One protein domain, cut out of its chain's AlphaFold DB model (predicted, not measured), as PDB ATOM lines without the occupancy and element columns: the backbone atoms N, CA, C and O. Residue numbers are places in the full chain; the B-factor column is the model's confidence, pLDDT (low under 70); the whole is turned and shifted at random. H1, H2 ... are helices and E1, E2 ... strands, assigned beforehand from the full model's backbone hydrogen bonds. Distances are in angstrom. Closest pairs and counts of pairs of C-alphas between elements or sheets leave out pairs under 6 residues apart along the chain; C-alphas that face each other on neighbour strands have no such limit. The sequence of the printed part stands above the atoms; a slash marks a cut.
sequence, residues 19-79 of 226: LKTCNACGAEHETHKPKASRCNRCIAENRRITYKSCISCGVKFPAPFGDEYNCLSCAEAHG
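AT A GLANCE: This is residues 19 to 79 of the 226 residues of an uncharacterized protein of Ruegeria sp. THAF33 (UniProt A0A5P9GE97). With little regular structure, this elongated domain has two small lobes, one with hairpin E1-E2 and short helix H1, the other with hairpin E3-E4 and short helix H2. The printed part has 61 residues, 24 in named elements, ordered E1, E2, H1, E3, E4, H2; the class is mixed, with two antiparallel two-strand sheets. It is only just compact, close to loose: the radius of gyration of the C-alphas is 12.4 A, the spans 33 by 20 by 16 A.

HOW THE PARTS SIT: Look first at E1, residues 19 to 21, and E2, residues 28 to 31, an antiparallel hairpin at 131 degrees; N 20 and O 29 are 2.9 A apart, within hydrogen-bond range. H1, residues 40 to 44, is apart from E1. Next find E3, residues 51 to 53, and E4, residues 60 to 62, an antiparallel hairpin at 141 degrees, with N 61 and O 52 at 2.8 A, within hydrogen-bond range. H2, residues 72 to 77, is apart from E3 and H1. In H1 and H2 every O i to N i+4 pair is within hydrogen-bond range.

IN THESE COORDINATES: Find C-alpha 19 at (-22.885, 10.300, 99.373), where E1 begins. E2 spans 9.9 A; H2 spans 8.5 A, ending at C-alpha 77, (-14.609, 31.074, 93.029).

THE WHOLE: The C-alphas farthest apart, of Ala 44 and His 78, are 36.1 A apart. The printed part has no cut, and its links are short. Residues 67 and 79 are under pLDDT 70.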
ATOM      1  N   LEU A  19     -21.817   9.338  99.623       89.38
ATOM      2  CA  LEU A  19     -22.885  10.300  99.373       89.38
ATOM      3  C   LEU A  19     -22.548  11.080  98.096       89.38
ATOM      4  O   LEU A  19     -21.427  11.567  97.940       89.38
ATOM      5  N   LYS A  20     -23.483  11.134  97.146       88.31
ATOM      6  CA  LYS A  20     -23.297  11.795  95.851       88.31
ATOM      7  C   LYS A  20     -24.545  12.526  95.398       88.31
ATOM      8  O   LYS A  20     -25.650  12.021  95.550       88.31
ATOM      9  N   THR A  21     -24.351  13.644  94.714       88.69
ATOM     10  CA  THR A  21     -25.418  14.381  94.034       88.69
ATOM     11  C   THR A  21     -25.692  13.783  92.653       88.69
ATOM     12  O   THR A  21     -24.776  13.509  91.876       88.69
ATOM     13  N   CYS A  22     -26.963  13.554  92.327       90.06
ATOM     14  CA  CYS A  22     -27.381  13.043  91.026       90.06
ATOM     15  C   CYS A  22     -27.287  14.132  89.946       90.06
ATOM     16  O   CYS A  22     -28.026  15.111  89.991       90.06
ATOM     17  N   ASN A  23     -26.505  13.903  88.889       89.88
ATOM     18  CA  ASN A  23     -26.342  14.861  87.785       89.88
ATOM     19  C   ASN A  23     -27.617  15.080  86.947       89.88
ATOM     20  O   ASN A  23     -27.651  15.983  86.120       89.88
ATOM     21  N   ALA A  24     -28.640  14.233  87.102       87.88
ATOM     22  CA  ALA A  24     -29.894  14.337  86.353       87.88
ATOM     23  C   ALA A  24     -31.028  15.022  87.133       87.88
ATOM     24  O   ALA A  24     -31.972  15.493  86.514       87.88
ATOM     25  N   CYS A  25     -30.986  15.040  88.470       87.50
ATOM     26  CA  CYS A  25     -32.082  15.594  89.278       87.50
ATOM     27  C   CYS A  25     -31.632  16.402  90.500       87.50
ATOM     28  O   CYS A  25     -32.481  16.789  91.292       87.50
ATOM     29  N   GLY A  26     -30.327  16.573  90.721       85.06
ATOM     30  CA  GLY A  26     -29.780  17.364  91.827       85.06
ATOM     31  C   GLY A  26     -29.917  16.741  93.220       85.06
ATOM     32  O   GLY A  26     -29.353  17.264  94.168       85.06
ATOM     33  N   ALA A  27     -30.623  15.615  93.368       87.81
ATOM     34  CA  ALA A  27     -30.829  14.978  94.670       87.81
ATOM     35  C   ALA A  27     -29.585  14.216  95.148       87.81
ATOM     36  O   ALA A  27     -28.945  13.504  94.363       87.81
ATOM     37  N   GLU A  28     -29.292  14.308  96.442       90.31
ATOM     38  CA  GLU A  28     -28.277  13.486  97.094       90.31
ATOM     39  C   GLU A  28     -28.748  12.035  97.225       90.31
ATOM     40  O   GLU A  28     -29.916  11.745  97.487       90.31
ATOM     41  N   HIS A  29     -27.837  11.096  96.997       89.81
ATOM     42  CA  HIS A  29     -28.092   9.678  97.158       89.81
ATOM     43  C   HIS A  29     -26.826   8.939  97.574       89.81
ATOM     44  O   HIS A  29     -25.710   9.273  97.172       89.81
ATOM     45  N   GLU A  30     -27.007   7.862  98.325       90.12
ATOM     46  CA  GLU A  30     -25.906   6.982  98.678       90.12
ATOM     47  C   GLU A  30     -25.643   5.962  97.569       90.12
ATOM     48  O   GLU A  30     -26.548   5.471  96.883       90.12
ATOM     49  N   THR A  31     -24.374   5.633  97.357       87.12
ATOM     50  CA  THR A  31     -23.978   4.635  96.370       87.12
ATOM     51  C   THR A  31     -22.653   3.988  96.727       87.12
ATOM     52  O   THR A  31     -21.712   4.645  97.151       87.12
ATOM     53  N   HIS A  32     -22.543   2.688  96.470       86.19
ATOM     54  CA  HIS A  32     -21.273   1.965  96.564       86.19
ATOM     55  C   HIS A  32     -20.396   2.139  95.311       86.19
ATOM     56  O   HIS A  32     -19.327   1.539  95.207       86.19
ATOM     57  N   LYS A  33     -20.874   2.882  94.300       85.50
ATOM     58  CA  LYS A  33     -20.173   3.102  93.030       85.50
ATOM     59  C   LYS A  33     -19.548   4.505  93.018       85.50
ATOM     60  O   LYS A  33     -20.270   5.480  92.800       85.50
ATOM     61  N   PRO A  34     -18.214   4.636  93.119       81.88
ATOM     62  CA  PRO A  34     -17.548   5.939  93.182       81.88
ATOM     63  C   PRO A  34     -17.640   6.738  91.875       81.88
ATOM     64  O   PRO A  34     -17.404   7.938  91.876       81.88
ATOM     65  N   LYS A  35     -18.018   6.111  90.753       84.94
ATOM     66  CA  LYS A  35     -18.242   6.776  89.455       84.94
ATOM     67  C   LYS A  35     -19.725   6.876  89.067       84.94
ATOM     68  O   LYS A  35     -20.037   7.116  87.907       84.94
ATOM     69  N   ALA A  36     -20.655   6.660  90.003       86.19
ATOM     70  CA  ALA A  36     -22.071   6.872  89.715       86.19
ATOM     71  C   ALA A  36     -22.344   8.355  89.427       86.19
ATOM     72  O   ALA A  36     -21.900   9.219  90.186       86.19
ATOM     73  N   SER A  37     -23.057   8.610  88.328       87.75
ATOM     74  CA  SER A  37     -23.488   9.941  87.883       87.75
ATOM     75  C   SER A  37     -24.988  10.185  88.065       87.75
ATOM     76  O   SER A  37     -25.430  11.327  88.031       87.75
ATOM     77  N   ARG A  38     -25.789   9.125  88.237       91.56
ATOM     78  CA  ARG A  38     -27.247   9.196  88.394       91.56
ATOM     79  C   ARG A  38     -27.705   8.327  89.561       91.56
ATOM     80  O   ARG A  38     -27.143   7.252  89.782       91.56
ATOM     81  N   CYS A  39     -28.765   8.760  90.241       91.50
ATOM     82  CA  CYS A  39     -29.454   7.949  91.240       91.50
ATOM     83  C   CYS A  39     -30.249   6.811  90.575       91.50
ATOM     84  O   CYS A  39     -30.605   6.888  89.394       91.50
ATOM     85  N   ASN A  40     -30.573   5.765  91.341       90.31
ATOM     86  CA  ASN A  40     -31.306   4.599  90.826       90.31
ATOM     87  C   ASN A  40     -32.653   4.980  90.195       90.31
ATOM     88  O   ASN A  40     -33.015   4.425  89.163       90.31
ATOM     89  N   ARG A  41     -33.352   5.974  90.758       92.38
ATOM     90  CA  ARG A  41     -34.619   6.481  90.217       92.38
ATOM     91  C   ARG A  41     -34.447   7.105  88.831       92.38
ATOM     92  O   ARG A  41     -35.169   6.750  87.909       92.38
ATOM     93  N   CYS A  42     -33.449   7.971  88.650       91.44
ATOM     94  CA  CYS A  42     -33.160   8.571  87.344       91.44
ATOM     95  C   CYS A  42     -32.690   7.539  86.311       91.44
ATOM     96  O   CYS A  42     -32.922   7.721  85.120       91.44
ATOM     97  N   ILE A  43     -32.026   6.465  86.748       90.06
ATOM     98  CA  ILE A  43     -31.657   5.349  85.870       90.06
ATOM     99  C   ILE A  43     -32.911   4.578  85.442       90.06
ATOM    100  O   ILE A  43     -33.076   4.333  84.251       90.06
ATOM    101  N   ALA A  44     -33.790   4.238  86.387       92.25
ATOM    102  CA  ALA A  44     -35.019   3.490  86.127       92.25
ATOM    103  C   ALA A  44     -35.993   4.260  85.221       92.25
ATOM    104  O   ALA A  44     -36.540   3.695  84.283       92.25
ATOM    105  N   GLU A  45     -36.149   5.564  85.449       93.19
ATOM    106  CA  GLU A  45     -37.005   6.450  84.646       93.19
ATOM    107  C   GLU A  45     -36.309   6.967  83.369       93.19
ATOM    108  O   GLU A  45     -36.846   7.814  82.661       93.19
ATOM    109  N   ASN A  46     -35.090   6.500  83.077       90.44
ATOM    110  CA  ASN A  46     -34.262   6.934  81.948       90.44
ATOM    111  C   ASN A  46     -34.107   8.467  81.813       90.44
ATOM    112  O   ASN A  46     -33.999   9.009  80.708       90.44
ATOM    113  N   ARG A  47     -34.041   9.188  82.938       88.19
ATOM    114  CA  ARG A  47     -33.789  10.634  82.937       88.19
ATOM    115  C   ARG A  47     -32.371  10.916  82.447       88.19
ATOM    116  O   ARG A  47     -31.394  10.335  82.941       88.19
ATOM    117  N   ARG A  48     -32.258  11.796  81.452       88.44
ATOM    118  CA  ARG A  48     -30.978  12.218  80.869       88.44
ATOM    119  C   ARG A  48     -30.340  13.312  81.721       88.44
ATOM    120  O   ARG A  48     -31.027  14.040  82.423       88.44
ATOM    121  N   ILE A  49     -29.013  13.394  81.661       89.00
ATOM    122  CA  ILE A  49     -28.261  14.497  82.261       89.00
ATOM    123  C   ILE A  49     -28.307  15.662  81.280       89.00
ATOM    124  O   ILE A  49     -27.900  15.505  80.125       89.00
ATOM    125  N   THR A  50     -28.782  16.810  81.743       87.38
ATOM    126  CA  THR A  50     -28.714  18.062  80.993       87.38
ATOM    127  C   THR A  50     -27.342  18.685  81.218       87.38
ATOM    128  O   THR A  50     -26.907  18.842  82.359       87.38
ATOM    129  N   TYR A  51     -26.643  19.012  80.133       87.69
ATOM    130  CA  TYR A  51     -25.344  19.682  80.185       87.69
ATOM    131  C   TYR A  51     -25.467  21.107  79.661       87.69
ATOM    132  O   TYR A  51     -26.128  21.340  78.649       87.69
ATOM    133  N   LYS A  52     -24.764  22.032  80.310       85.62
ATOM    134  CA  LYS A  52     -24.576  23.411  79.855       85.62
ATOM    135  C   LYS A  52     -23.098  23.766  79.824       85.62
ATOM    136  O   LYS A  52     -22.298  23.117  80.491       85.62
ATOM    137  N   SER A  53     -22.738  24.780  79.047       88.44
ATOM    138  CA  SER A  53     -21.389  25.352  79.056       88.44
ATOM    139  C   SER A  53     -21.323  26.477  80.086       88.44
ATOM    140  O   SER A  53     -22.204  27.331  80.110       88.44
ATOM    141  N   CYS A  54     -20.305  26.464  80.944       84.56
ATOM    142  CA  CYS A  54     -20.076  27.524  81.922       84.56
ATOM    143  C   CYS A  54     -19.717  28.831  81.214       84.56
ATOM    144  O   CYS A  54     -18.859  28.826  80.336       84.56
ATOM    145  N   ILE A  55     -20.318  29.944  81.630       82.06
ATOM    146  CA  ILE A  55     -20.028  31.259  81.044       82.06
ATOM    147  C   ILE A  55     -18.602  31.713  81.385       82.06
ATOM    148  O   ILE A  55     -17.894  32.200  80.511       82.06
ATOM    149  N   SER A  56     -18.142  31.491  82.621       83.00
ATOM    150  CA  SER A  56     -16.802  31.924  83.043       83.00
ATOM    151  C   SER A  56     -15.648  31.151  82.391       83.00
ATOM    152  O   SER A  56     -14.604  31.734  82.128       83.00
ATOM    153  N   CYS A  57     -15.790  29.839  82.164       85.94
ATOM    154  CA  CYS A  57     -14.670  28.992  81.721       85.94
ATOM    155  C   CYS A  57     -14.952  28.127  80.483       85.94
ATOM    156  O   CYS A  57     -14.082  27.372  80.055       85.94
ATOM    157  N   GLY A  58     -16.161  28.172  79.920       83.94
ATOM    158  CA  GLY A  58     -16.558  27.398  78.736       83.94
ATOM    159  C   GLY A  58     -16.721  25.887  78.958       83.94
ATOM    160  O   GLY A  58     -17.179  25.179  78.060       83.94
ATOM    161  N   VAL A  59     -16.379  25.364  80.141       88.19
ATOM    162  CA  VAL A  59     -16.433  23.925  80.442       88.19
ATOM    163  C   VAL A  59     -17.879  23.438  80.520       88.19
ATOM    164  O   VAL A  59     -18.734  24.083  81.129       88.19
ATOM    165  N   LYS A  60     -18.153  22.266  79.935       88.19
ATOM    166  CA  LYS A  60     -19.459  21.607  80.048       88.19
ATOM    167  C   LYS A  60     -19.652  21.027  81.444       88.19
ATOM    168  O   LYS A  60     -18.828  20.237  81.900       88.19
ATOM    169  N   PHE A  61     -20.767  21.348  82.085       87.81
ATOM    170  CA  PHE A  61     -21.099  20.878  83.425       87.81
ATOM    171  C   PHE A  61     -22.556  20.383  83.507       87.81
ATOM    172  O   PHE A  61     -23.385  20.788  82.685       87.81
ATOM    173  N   PRO A  62     -22.876  19.470  84.446       86.81
ATOM    174  CA  PRO A  62     -24.250  19.032  84.683       86.81
ATOM    175  C   PRO A  62     -25.098  20.154  85.292       86.81
ATOM    176  O   PRO A  62     -24.698  20.741  86.293       86.81
ATOM    177  N   ALA A  63     -26.271  20.401  84.714       85.00
ATOM    178  CA  ALA A  63     -27.220  21.432  85.130       85.00
ATOM    179  C   ALA A  63     -28.602  20.783  85.354       85.00
ATOM    180  O   ALA A  63     -29.411  20.738  84.420       85.00
ATOM    181  N   PRO A  64     -28.848  20.162  86.526       79.44
ATOM    182  CA  PRO A  64     -30.055  19.375  86.783       79.44
ATOM    183  C   PRO A  64     -31.344  20.203  86.770       79.44
ATOM    184  O   PRO A  64     -32.379  19.670  86.369       79.44
ATOM    185  N   PHE A  65     -31.292  21.475  87.175       77.69
ATOM    186  CA  PHE A  65     -32.451  22.373  87.146       77.69
ATOM    187  C   PHE A  65     -32.480  23.228  85.878       77.69
ATOM    188  O   PHE A  65     -33.538  23.682  85.458       77.69
ATOM    189  N   GLY A  66     -31.336  23.372  85.204       70.38
ATOM    190  CA  GLY A  66     -31.251  24.110  83.951       70.38
ATOM    191  C   GLY A  66     -31.284  25.621  84.156       70.38
ATOM    192  O   GLY A  66     -31.364  26.349  83.169       70.38
ATOM    193  N   ASP A  67     -31.152  26.089  85.392       69.62
ATOM    194  CA  ASP A  67     -31.031  27.500  85.763       69.62
ATOM    195  C   ASP A  67     -29.589  27.863  86.149       69.62
ATOM    196  O   ASP A  67     -29.278  29.016  86.420       69.62
ATOM    197  N   GLU A  68     -28.671  26.898  86.129       76.06
ATOM    198  CA  GLU A  68     -27.264  27.127  86.423       76.06
ATOM    199  C   GLU A  68     -26.529  27.661  85.181       76.06
ATOM    200  O   GLU A  68     -26.705  27.164  84.060       76.06
ATOM    201  N   TYR A  69     -25.678  28.670  85.385       76.38
ATOM    202  CA  TYR A  69     -24.918  29.346  84.320       76.38
ATOM    203  C   TYR A  69     -23.406  29.142  84.437       76.38
ATOM    204  O   TYR A  69     -22.688  29.170  83.437       76.38
ATOM    205  N   ASN A  70     -22.926  28.874  85.649       82.62
ATOM    206  CA  ASN A  70     -21.523  28.619  85.935       82.62
ATOM    207  C   ASN A  70     -21.339  27.218  86.510       82.62
ATOM    208  O   ASN A  70     -22.193  26.722  87.246       82.62
ATOM    209  N   CYS A  71     -20.209  26.584  86.186       84.00
ATOM    210  CA  CYS A  71     -19.829  25.344  86.846       84.00
ATOM    211  C   CYS A  71     -19.594  25.607  88.339       84.00
ATOM    212  O   CYS A  71     -19.276  26.731  88.728       84.00
ATOM    213  N   LEU A  72     -19.715  24.563  89.162       79.25
ATOM    214  CA  LEU A  72     -19.606  24.678  90.619       79.25
ATOM    215  C   LEU A  72     -18.311  25.389  91.048       79.25
ATOM    216  O   LEU A  72     -18.354  26.313  91.847       79.25
ATOM    217  N   SER A  73     -17.186  25.052  90.413       82.75
ATOM    218  CA  SER A  73     -15.886  25.675  90.682       82.75
ATOM    219  C   SER A  73     -15.856  27.176  90.383       82.75
ATOM    220  O   SER A  73     -15.292  27.939  91.159       82.75
ATOM    221  N   CYS A  74     -16.460  27.621  89.277       81.19
ATOM    222  CA  CYS A  74     -16.538  29.047  88.959       81.19
ATOM    223  C   CYS A  74     -17.570  29.765  89.837       81.19
ATOM    224  O   CYS A  74     -17.334  30.898  90.235       81.19
ATOM    225  N   ALA A  75     -18.692  29.121  90.166       77.19
ATOM    226  CA  ALA A  75     -19.687  29.686  91.075       77.19
ATOM    227  C   ALA A  75     -19.092  29.938  92.474       77.19
ATOM    228  O   ALA A  75     -19.216  31.043  92.999       77.19
ATOM    229  N   GLU A  76     -18.364  28.958  93.020       78.38
ATOM    230  CA  GLU A  76     -17.646  29.070  94.296       78.38
ATOM    231  C   GLU A  76     -16.533  30.124  94.239       78.38
ATOM    232  O   GLU A  76     -16.453  30.979  95.119       78.38
ATOM    233  N   ALA A  77     -15.712  30.123  93.181       79.06
ATOM    234  CA  ALA A  77     -14.609  31.074  93.029       79.06
ATOM    235  C   ALA A  77     -15.076  32.534  92.924       79.06
ATOM    236  O   ALA A  77     -14.374  33.440  93.369       79.06
ATOM    237  N   HIS A  78     -16.253  32.773  92.344       70.19
ATOM    238  CA  HIS A  78     -16.821  34.112  92.220       70.19
ATOM    239  C   HIS A  78     -17.686  34.520  93.423       70.19
ATOM    240  O   HIS A  78     -18.203  35.635  93.431       70.19
ATOM    241  N   GLY A  79     -17.871  33.649  94.425       60.62
ATOM    242  CA  GLY A  79     -18.761  33.916  95.561       60.62
ATOM    243  C   GLY A  79     -20.221  34.138  95.148       60.62
ATOM    244  O   GLY A  79     -21.004  34.708  95.906       60.62
TER     245      GLY A  79